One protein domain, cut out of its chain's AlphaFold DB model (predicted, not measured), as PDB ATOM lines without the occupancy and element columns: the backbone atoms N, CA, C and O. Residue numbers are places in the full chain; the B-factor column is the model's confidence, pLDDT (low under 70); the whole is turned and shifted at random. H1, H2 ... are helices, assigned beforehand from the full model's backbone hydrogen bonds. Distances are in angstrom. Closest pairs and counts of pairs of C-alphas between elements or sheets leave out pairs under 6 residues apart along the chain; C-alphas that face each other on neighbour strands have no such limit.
ATOM      1  N   PHE A  29      52.528  12.255  32.857       71.06
ATOM      2  CA  PHE A  29      51.076  12.037  32.843       71.06
ATOM      3  C   PHE A  29      50.611  11.027  33.906       71.06
ATOM      4  O   PHE A  29      49.604  11.252  34.578       71.06
ATOM      5  N   GLN A  30      51.360   9.937  34.097       75.88
ATOM      6  CA  GLN A  30      51.054   8.918  35.101       75.88
ATOM      7  C   GLN A  30      51.194   9.489  36.515       75.88
ATOM      8  O   GLN A  30      50.317   9.283  37.353       75.88
ATOM      9  N   LEU A  31      52.240  10.284  36.759       75.38
ATOM     10  CA  LEU A  31      52.426  10.996  38.019       75.38
ATOM     11  C   LEU A  31      51.266  11.966  38.283       75.38
ATOM     12  O   LEU A  31      50.688  11.949  39.366       75.38
ATOM     13  N   LYS A  32      50.859  12.759  37.284       74.56
ATOM     14  CA  LYS A  32      49.696  13.655  37.394       74.56
ATOM     15  C   LYS A  32      48.420  12.887  37.743       74.56
ATOM     16  O   LYS A  32      47.647  13.340  38.587       74.56
ATOM     17  N   HIS A  33      48.208  11.722  37.134       76.81
ATOM     18  CA  HIS A  33      47.060  10.873  37.431       76.81
ATOM     19  C   HIS A  33      47.100  10.340  38.873       76.81
ATOM     20  O   HIS A  33      46.116  10.487  39.596       76.81
ATOM     21  N   ILE A  34      48.240   9.803  39.323       78.06
ATOM     22  CA  ILE A  34      48.434   9.318  40.700       78.06
ATOM     23  C   ILE A  34      48.177  10.442  41.707       78.06
ATOM     24  O   ILE A  34      47.393  10.266  42.636       78.06
ATOM     25  N   LEU A  35      48.758  11.623  41.485       77.00
ATOM     26  CA  LEU A  35      48.571  12.783  42.357       77.00
ATOM     27  C   LEU A  35      47.119  13.253  42.397       77.00
ATOM     28  O   LEU A  35      46.622  13.586  43.465       77.00
ATOM     29  N   THR A  36      46.411  13.214  41.268       72.56
ATOM     30  CA  THR A  36      44.980  13.547  41.225       72.56
ATOM     31  C   THR A  36      44.157  12.550  42.047       72.56
ATOM     32  O   THR A  36      43.220  12.939  42.735       72.56
ATOM     33  N   GLN A  37      44.500  11.258  42.008       73.44
ATOM     34  CA  GLN A  37      43.819  10.225  42.799       73.44
ATOM     35  C   GLN A  37      44.125  10.346  44.298       73.44
ATOM     36  O   GLN A  37      43.227  10.157  45.114       73.44
ATOM     37  N   MET A  38      45.362  10.687  44.669       68.94
ATOM     38  CA  MET A  38      45.733  10.961  46.064       68.94
ATOM     39  C   MET A  38      45.015  12.210  46.579       68.94
ATOM     40  O   MET A  38      44.338  12.139  47.596       68.94
ATOM     41  N   GLN A  39      45.020  13.299  45.803       67.00
ATOM     42  CA  GLN A  39      44.268  14.512  46.124       67.00
ATOM     43  C   GLN A  39      42.767  14.256  46.262       67.00
ATOM     44  O   GLN A  39      42.153  14.837  47.139       67.00
ATOM     45  N   PRO A  50      33.086  27.754  50.217       87.56
ATOM     46  CA  PRO A  50      32.112  28.457  51.068       87.56
ATOM     47  C   PRO A  50      30.678  28.487  50.502       87.56
ATOM     48  O   PRO A  50      29.738  28.850  51.195       87.56
ATOM     49  N   CYS A  51      30.498  28.075  49.244       92.31
ATOM     50  CA  CYS A  51      29.202  28.001  48.559       92.31
ATOM     51  C   CYS A  51      28.662  26.575  48.466       92.31
ATOM     52  O   CYS A  51      27.625  26.363  47.838       92.31
ATOM     53  N   PHE A  52      29.363  25.603  49.051       89.88
ATOM     54  CA  PHE A  52      28.968  24.204  49.025       89.88
ATOM     55  C   PHE A  52      27.619  23.999  49.718       89.88
ATOM     56  O   PHE A  52      26.755  23.321  49.175       89.88
ATOM     57  N   GLU A  53      27.376  24.677  50.840       91.12
ATOM     58  CA  GLU A  53      26.089  24.622  51.538       91.12
ATOM     59  C   GLU A  53      24.932  25.177  50.684       91.12
ATOM     60  O   GLU A  53      23.888  24.535  50.548       91.12
ATOM     61  N   ALA A  54      25.128  26.333  50.037       92.31
ATOM     62  CA  ALA A  54      24.134  26.929  49.139       92.31
ATOM     63  C   ALA A  54      23.855  26.036  47.917       92.31
ATOM     64  O   ALA A  54      22.705  25.883  47.501       92.31
ATOM     65  N   TRP A  55      24.901  25.401  47.378       93.25
ATOM     66  CA  TRP A  55      24.772  24.375  46.346       93.25
ATOM     67  C   TRP A  55      23.953  23.182  46.841       93.25
ATOM     68  O   TRP A  55      23.063  22.721  46.133       93.25
ATOM     69  N   ASP A  56      24.202  22.704  48.057       92.44
ATOM     70  CA  ASP A  56      23.516  21.541  48.608       92.44
ATOM     71  C   ASP A  56      22.028  21.787  48.862       92.44
ATOM     72  O   ASP A  56      21.205  20.884  48.698       92.44
ATOM     73  N   ILE A  57      21.663  23.011  49.242       92.94
ATOM     74  CA  ILE A  57      20.268  23.443  49.381       92.94
ATOM     75  C   ILE A  57      19.590  23.489  48.005       92.94
ATOM     76  O   ILE A  57      18.525  22.894  47.826       92.94
ATOM     77  N   TYR A  58      20.231  24.110  47.011       93.38
ATOM     78  CA  TYR A  58      19.718  24.147  45.639       93.38
ATOM     79  C   TYR A  58      19.557  22.742  45.047       93.38
ATOM     80  O   TYR A  58      18.499  22.389  44.523       93.38
ATOM     81  N   ARG A  59      20.573  21.896  45.217       93.75
ATOM     82  CA  ARG A  59      20.586  20.498  44.788       93.75
ATOM     83  C   ARG A  59      19.451  19.700  45.429       93.75
ATOM     84  O   ARG A  59      18.746  18.974  44.732       93.75
ATOM     85  N   ARG A  60      19.235  19.848  46.741       93.19
ATOM     86  CA  ARG A  60      18.117  19.201  47.446       93.19
ATOM     87  C   ARG A  60      16.763  19.660  46.915       93.19
ATOM     88  O   ARG A  60      15.892  18.814  46.746       93.19
ATOM     89  N   CYS A  61      16.599  20.946  46.608       92.25
ATOM     90  CA  CYS A  61      15.370  21.450  45.994       92.25
ATOM     91  C   CYS A  61      15.104  20.784  44.632       92.25
ATOM     92  O   CYS A  61      13.985  20.343  44.370       92.25
ATOM     93  N   LEU A  62      16.134  20.631  43.792       90.62
ATOM     94  CA  LEU A  62      15.999  19.973  42.486       90.62
ATOM     95  C   LEU A  62      15.618  18.493  42.591       90.62
ATOM     96  O   LEU A  62      14.841  18.011  41.773       90.62
ATOM     97  N   TYR A  63      16.150  17.774  43.583       90.56
ATOM     98  CA  TYR A  63      15.899  16.339  43.750       90.56
ATOM     99  C   TYR A  63      14.607  15.995  44.498       90.56
ATOM    100  O   TYR A  63      14.255  14.818  44.601       90.56
ATOM    101  N   GLN A  64      13.870  16.978  45.019       91.00
ATOM    102  CA  GLN A  64      12.535  16.713  45.550       91.00
ATOM    103  C   GLN A  64      11.599  16.236  44.431       91.00
ATOM    104  O   GLN A  64      11.707  16.673  43.290       91.00
ATOM    105  N   LYS A  65      10.618  15.380  44.765       73.19
ATOM    106  CA  LYS A  65       9.662  14.782  43.804       73.19
ATOM    107  C   LYS A  65       8.945  15.791  42.887       73.19
ATOM    108  O   LYS A  65       8.476  15.397  41.829       73.19
ATOM    109  N   ASN A  66       8.877  17.066  43.279       79.88
ATOM    110  CA  ASN A  66       8.255  18.159  42.524       79.88
ATOM    111  C   ASN A  66       9.226  19.310  42.201       79.88
ATOM    112  O   ASN A  66       8.765  20.416  41.891       79.88
ATOM    113  N   GLY A  67      10.535  19.073  42.322       76.62
ATOM    114  CA  GLY A  67      11.584  20.041  42.040       76.62
ATOM    115  C   GLY A  67      11.559  20.445  40.570       76.62
ATOM    116  O   GLY A  67      11.578  19.609  39.671       76.62
ATOM    117  N   SER A  68      11.483  21.745  40.310       86.19
ATOM    118  CA  SER A  68      11.655  22.300  38.970       86.19
ATOM    119  C   SER A  68      12.519  23.546  39.063       86.19
ATOM    120  O   SER A  68      12.530  24.219  40.094       86.19
ATOM    121  N   LEU A  69      13.217  23.887  37.978       84.56
ATOM    122  CA  LEU A  69      14.064  25.086  37.929       84.56
ATOM    123  C   LEU A  69      13.293  26.360  38.310       84.56
ATOM    124  O   LEU A  69      13.843  27.248  38.952       84.56
ATOM    125  N   ALA A  70      12.004  26.430  37.961       86.38
ATOM    126  CA  ALA A  70      11.142  27.555  38.310       86.38
ATOM    127  C   ALA A  70      10.844  27.632  39.817       86.38
ATOM    128  O   ALA A  70      10.803  28.727  40.373       86.38
ATOM    129  N   LYS A  71      10.654  26.482  40.479       88.06
ATOM    130  CA  LYS A  71      10.375  26.409  41.921       88.06
ATOM    131  C   LYS A  71      11.633  26.622  42.759       88.06
ATOM    132  O   LYS A  71      11.558  27.297  43.773       88.06
ATOM    133  N   CYS A  72      12.779  26.135  42.286       92.94
ATOM    134  CA  CYS A  72      14.071  26.259  42.963       92.94
ATOM    135  C   CYS A  72      14.835  27.545  42.602       92.94
ATOM    136  O   CYS A  72      16.064  27.608  42.694       92.94
ATOM    137  N   ARG A  73      14.128  28.569  42.099       94.50
ATOM    138  CA  ARG A  73      14.740  29.804  41.586       94.50
ATOM    139  C   ARG A  73      15.428  30.599  42.692       94.50
ATOM    140  O   ARG A  73      16.469  31.201  42.444       94.50
ATOM    141  N   LEU A  74      14.858  30.602  43.895       94.44
ATOM    142  CA  LEU A  74      15.422  31.301  45.046       94.44
ATOM    143  C   LEU A  74      16.765  30.684  45.441       94.44
ATOM    144  O   LEU A  74      17.768  31.390  45.511       94.44
ATOM    145  N   GLU A  75      16.814  29.367  45.582       93.94
ATOM    146  CA  GLU A  75      18.009  28.597  45.917       93.94
ATOM    147  C   GLU A  75      19.071  28.688  44.808       93.94
ATOM    148  O   GLU A  75      20.266  28.798  45.080       93.94
ATOM    149  N   ALA A  76      18.645  28.727  43.543       92.69
ATOM    150  CA  ALA A  76      19.545  28.987  42.425       92.69
ATOM    151  C   ALA A  76      20.179  30.384  42.531       92.69
ATOM    152  O   ALA A  76      21.387  30.539  42.357       92.69
ATOM    153  N   THR A  77      19.382  31.413  42.845       95.44
ATOM    154  CA  THR A  77      19.891  32.788  42.966       95.44
ATOM    155  C   THR A  77      20.836  32.955  44.151       95.44
ATOM    156  O   THR A  77      21.837  33.659  44.029       95.44
ATOM    157  N   THR A  78      20.578  32.286  45.281       94.12
ATOM    158  CA  THR A  78      21.470  32.331  46.446       94.12
ATOM    159  C   THR A  78      22.799  31.643  46.155       94.12
ATOM    160  O   THR A  78      23.845  32.200  46.499       94.12
ATOM    161  N   TYR A  79      22.785  30.505  45.454       95.25
ATOM    162  CA  TYR A  79      23.999  29.839  44.985       95.25
ATOM    163  C   TYR A  79      24.803  30.717  44.012       95.25
ATOM    164  O   TYR A  79      25.992  30.950  44.234       95.25
ATOM    165  N   VAL A  80      24.159  31.282  42.984       94.69
ATOM    166  CA  VAL A  80      24.817  32.167  42.003       94.69
ATOM    167  C   VAL A  80      25.388  33.421  42.669       94.69
ATOM    168  O   VAL A  80      26.508  33.830  42.365       94.69
ATOM    169  N   ARG A  81      24.663  34.012  43.625       96.25
ATOM    170  CA  ARG A  81      25.155  35.152  44.407       96.25
ATOM    171  C   ARG A  81      26.397  34.783  45.215       96.25
ATOM    172  O   ARG A  81      27.350  35.556  45.229       96.25
ATOM    173  N   CYS A  82      26.403  33.609  45.849       95.06
ATOM    174  CA  CYS A  82      27.567  33.124  46.587       95.06
ATOM    175  C   CYS A  82      28.781  32.945  45.662       95.06
ATOM    176  O   CYS A  82      29.875  33.406  45.983       95.06
ATOM    177  N   LEU A  83      28.588  32.357  44.474       93.50
ATOM    178  CA  LEU A  83      29.656  32.240  43.477       93.50
ATOM    179  C   LEU A  83      30.216  33.607  43.068       93.50
ATOM    180  O   LEU A  83      31.429  33.764  42.971       93.50
ATOM    181  N   GLY A  84      29.347  34.606  42.882       94.12
ATOM    182  CA  GLY A  84      29.756  35.977  42.575       94.12
ATOM    183  C   GLY A  84      30.589  36.633  43.682       94.12
ATOM    184  O   GLY A  84      31.501  37.399  43.388       94.12
ATOM    185  N   GLN A  85      30.322  36.309  44.950       94.56
ATOM    186  CA  GLN A  85      31.086  36.816  46.099       94.56
ATOM    187  C   GLN A  85      32.443  36.116  46.271       94.56
ATOM    188  O   GLN A  85      33.373  36.700  46.824       94.56
ATOM    189  N   HIS A  86      32.576  34.885  45.772       91.31
ATOM    190  CA  HIS A  86      33.748  34.028  45.961       91.31
ATOM    191  C   HIS A  86      34.458  33.657  44.647       91.31
ATOM    192  O   HIS A  86      35.095  32.611  44.559       91.31
ATOM    193  N   THR A  87      34.421  34.521  43.627       86.88
ATOM    194  CA  THR A  87      35.055  34.269  42.312       86.88
ATOM    195  C   THR A  87      36.568  34.039  42.381       86.88
ATOM    196  O   THR A  87      37.131  33.342  41.540       86.88
ATOM    197  N   GLY A  88      37.233  34.612  43.386       82.94
ATOM    198  CA  GLY A  88      38.667  34.453  43.635       82.94
ATOM    199  C   GLY A  88      39.028  33.339  44.617       82.94
ATOM    200  O   GLY A  88      40.206  33.210  44.959       82.94
ATOM    201  N   TRP A  89      38.052  32.569  45.109       83.75
ATOM    202  CA  TRP A  89      38.321  31.528  46.095       83.75
ATOM    203  C   TRP A  89      39.216  30.437  45.503       83.75
ATOM    204  O   TRP A  89      38.981  29.916  44.412       83.75
ATOM    205  N   LYS A  90      40.267  30.092  46.245       74.12
ATOM    206  CA  LYS A  90      41.169  28.982  45.953       74.12
ATOM    207  C   LYS A  90      41.302  28.148  47.223       74.12
ATOM    208  O   LYS A  90      41.401  28.732  48.303       74.12
ATOM    209  N   PRO A  91      41.331  26.812  47.121       72.69
ATOM    210  CA  PRO A  91      41.536  25.970  48.285       72.69
ATOM    211  C   PRO A  91      42.884  26.313  48.949       72.69
ATOM    212  O   PRO A  91      43.884  26.478  48.242       72.69
ATOM    213  N   PRO A  92      42.939  26.410  50.291       64.75
ATOM    214  CA  PRO A  92      44.137  26.837  51.021       64.75
ATOM    215  C   PRO A  92      45.316  25.873  50.835       64.75
ATOM    216  O   PRO A  92      46.473  26.285  50.874       64.75
ATOM    217  N   TYR A  93      45.025  24.597  50.571       59.12
ATOM    218  CA  TYR A  93      46.018  23.553  50.351       59.12
ATOM    219  C   TYR A  93      46.023  23.093  48.895       59.12
ATOM    220  O   TYR A  93      45.782  21.927  48.594       59.12
ATOM    221  N   SER A  94      46.358  23.979  47.957       56.62
ATOM    222  CA  SER A  94      46.891  23.513  46.675       56.62
ATOM    223  C   SER A  94      48.362  23.134  46.871       56.62
ATOM    224  O   SER A  94      49.261  23.811  46.367       56.62
ATOM    225  N   ILE A  95      48.641  22.090  47.662       57.22
ATOM    226  CA  ILE A  95      49.996  21.540  47.703       57.22
ATOM    227  C   ILE A  95      50.283  21.072  46.281       57.22
ATOM    228  O   ILE A  95      49.631  20.172  45.745       57.22
ATOM    229  N   SER A  96      51.232  21.735  45.631       65.75
ATOM    230  CA  SER A  96      51.695  21.371  44.303       65.75
ATOM    231  C   SER A  96      52.597  20.147  44.436       65.75
ATOM    232  O   SER A  96      53.814  20.213  44.282       65.75
ATOM    233  N   TYR A  97      51.992  18.992  44.734       68.00
ATOM    234  CA  TYR A  97      52.693  17.709  44.814       68.00
ATOM    235  C   TYR A  97      53.491  17.422  43.535       68.00
ATOM    236  O   TYR A  97      54.524  16.766  43.590       68.00
ATOM    237  N   LEU A  98      53.063  17.993  42.401       69.00
ATOM    238  CA  LEU A  98      53.820  18.005  41.152       69.00
ATOM    239  C   LEU A  98      55.186  18.684  41.303       69.00
ATOM    240  O   LEU A  98      56.187  18.076  40.955       69.00
ATOM    241  N   HIS A  99      55.265  19.882  41.887       68.31
ATOM    242  CA  HIS A  99      56.541  20.579  42.079       68.31
ATOM    243  C   HIS A  99      57.457  19.867  43.079       68.31
ATOM    244  O   HIS A  99      58.675  19.855  42.900       68.31
ATOM    245  N   MET A 100      56.897  19.232  44.112       68.12
ATOM    246  CA  MET A 100      57.690  18.393  45.020       68.12
ATOM    247  C   MET A 100      58.222  17.142  44.313       68.12
ATOM    248  O   MET A 100      59.403  16.826  44.434       68.12
ATOM    249  N   ALA A 101      57.383  16.466  43.526       71.62
ATOM    250  CA  ALA A 101      57.774  15.280  42.774       71.62
ATOM    251  C   ALA A 101      58.783  15.598  41.653       71.62
ATOM    252  O   ALA A 101      59.716  14.825  41.430       71.62
ATOM    253  N   GLU A 102      58.661  16.761  41.004       70.88
ATOM    254  CA  GLU A 102      59.664  17.305  40.083       70.88
ATOM    255  C   GLU A 102      60.988  17.559  40.815       70.88
ATOM    256  O   GLU A 102      62.037  17.100  40.363       70.88
ATOM    257  N   ARG A 103      60.957  18.205  41.991       69.75
ATOM    258  CA  ARG A 103      62.159  18.457  42.807       69.75
ATOM    259  C   ARG A 103      62.882  17.169  43.204       69.75
ATOM    260  O   ARG A 103      64.105  17.170  43.320       69.75
ATOM    261  N   TRP A 104      62.141  16.083  43.403       67.88
ATOM    262  CA  TRP A 104      62.681  14.765  43.751       67.88
ATOM    263  C   TRP A 104      63.024  13.898  42.533       67.88
ATOM    264  O   TRP A 104      63.470  12.767  42.706       67.88
ATOM    265  N   ARG A 105      62.859  14.422  41.307       69.25
ATOM    266  CA  ARG A 105      63.107  13.707  40.041       69.25
ATOM    267  C   ARG A 105      62.373  12.360  39.959       69.25
ATOM    268  O   ARG A 105      62.893  11.404  39.392       69.25
ATOM    269  N   VAL A 106      61.174  12.296  40.540       69.06
ATOM    270  CA  VAL A 106      60.286  11.127  40.459       69.06
ATOM    271  C   VAL A 106      59.845  10.859  39.013       69.06
ATOM    272  O   VAL A 106      59.881   9.696  38.599       69.06
ATOM    273  N   PRO A 107      59.452  11.878  38.217       66.12
ATOM    274  CA  PRO A 107      59.114  11.634  36.829       66.12
ATOM    275  C   PRO A 107      60.363  11.581  35.940       66.12
ATOM    276  O   PRO A 107      61.372  12.239  36.205       66.12
ATOM    277  N   ASN A 108      60.276  10.824  34.846       67.19
ATOM    278  CA  ASN A 108      61.325  10.770  33.821       67.19
ATOM    279  C   ASN A 108      61.473  12.109  33.068       67.19
ATOM    280  O   ASN A 108      62.535  12.441  32.535       67.19
ATOM    281  N   GLU A 109      60.406  12.906  33.092       63.62
ATOM    282  CA  GLU A 109      60.226  14.134  32.329       63.62
ATOM    283  C   GLU A 109      59.651  15.228  33.238       63.62
ATOM    284  O   GLU A 109      58.859  14.953  34.140       63.62
ATOM    285  N   THR A 110      60.045  16.481  33.018       61.59
ATOM    286  CA  THR A 110      59.342  17.640  33.589       61.59
ATOM    287  C   THR A 110      58.280  18.135  32.621       61.59
ATOM    288  O   THR A 110      58.290  17.787  31.443       61.59
ATOM    289  N   THR A 111      57.417  19.037  33.087       60.88
ATOM    290  CA  THR A 111      56.459  19.756  32.231       60.88
ATOM    291  C   THR A 111      57.072  20.448  31.002       60.88
ATOM    292  O   THR A 111      56.333  20.764  30.073       60.88
ATOM    293  N   ARG A 112      58.387  20.724  30.987       61.75
ATOM    294  CA  ARG A 112      59.057  21.523  29.944       61.75
ATOM    295  C   ARG A 112      60.253  20.839  29.270       61.75
ATOM    296  O   ARG A 112      60.636  21.264  28.185       61.75
ATOM    297  N   TRP A 113      60.866  19.828  29.887       60.00
ATOM    298  CA  TRP A 113      62.053  19.139  29.355       60.00
ATOM    299  C   TRP A 113      62.228  17.725  29.930       60.00
ATOM    300  O   TRP A 113      61.872  17.456  31.080       60.00
ATOM    301  N   HIS A 114      62.868  16.835  29.167       64.19
ATOM    302  CA  HIS A 114      63.320  15.533  29.670       64.19
ATOM    303  C   HIS A 114      64.545  15.714  30.570       64.19
ATOM    304  O   HIS A 114      65.445  16.501  30.259       64.19
ATOM    305  N   TYR A 115      64.612  14.987  31.686       60.34
ATOM    306  CA  TYR A 115      65.830  14.992  32.487       60.34
ATOM    307  C   TYR A 115      66.968  14.339  31.695       60.34
ATOM    308  O   TYR A 115      66.751  13.288  31.082       60.34
TER     309      TYR A 115
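AT A GLANCE: This is residues 29 to 39 and 50 to 115 of the 158 residues of an uncharacterized protein of Chromera velia CCMP2878 (UniProt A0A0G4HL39). Two separate pairs of helices stand at the two ends of a long, thin model: H1 and the short H4 touch at a steep tilt at one end, and H2 and H3 fold back on each other as a helical hairpin at the other. One long link, residues 86 to 96, spans the space between the pairs, and residues 104 to 115, with no named element, lie at the H1 and H4 end. The printed part has 77 residues with four named helices, H1 to H4 in that order, and no named strand; the class is all helix. It is extended, with a radius of gyration of the C-alphas of 19.9 A, and the C-alphas span 57 by 27 by 18 A, a rod.

HOW THE PARTS SIT: H1, residues 29 to 39, touches H4, residues 97 to 103; their closest C-alphas, those of Leu 35 and Tyr 97, are 6.9 A apart. They run opposite ways at a steep tilt of 47 degrees. H2, residues 52 to 63, touches H3, residues 73 to 85, with the closest C-alphas those of Tyr 58 and Glu 75, 4.8 A apart. This hairpin runs opposite ways at a shallow tilt of 22 degrees. H1 is apart from H2 and H3, and H4 is apart from H2 and H3. In H1, H2, H3 and H4 every O i to N i+4 pair is within hydrogen-bond range.

IN THESE COORDINATES: H1 begins at C-alpha 29, (51.076, 12.037, 32.843), and is 15.1 A long. H2 is 16.1 A long, and H3 measures 18.4 A from C-alpha 73 at (14.740, 29.804, 41.586). H4, 9.7 A long, ends at C-alpha 103, (62.159, 18.457, 42.807).

THE WHOLE: The two C-alphas farthest apart, those of Asn 66 and Tyr 115, are 58.5 A apart. Residues 40 to 49 are not printed, and C-alphas 39 and 50 are 19.1 A apart across this cut. The link from H2 to H3 is short and that from H3 to H4 is long. Mean pLDDT of the printed part is 79.7; residues 38 to 39, 92 to 100 and 103 to 115 are under 70.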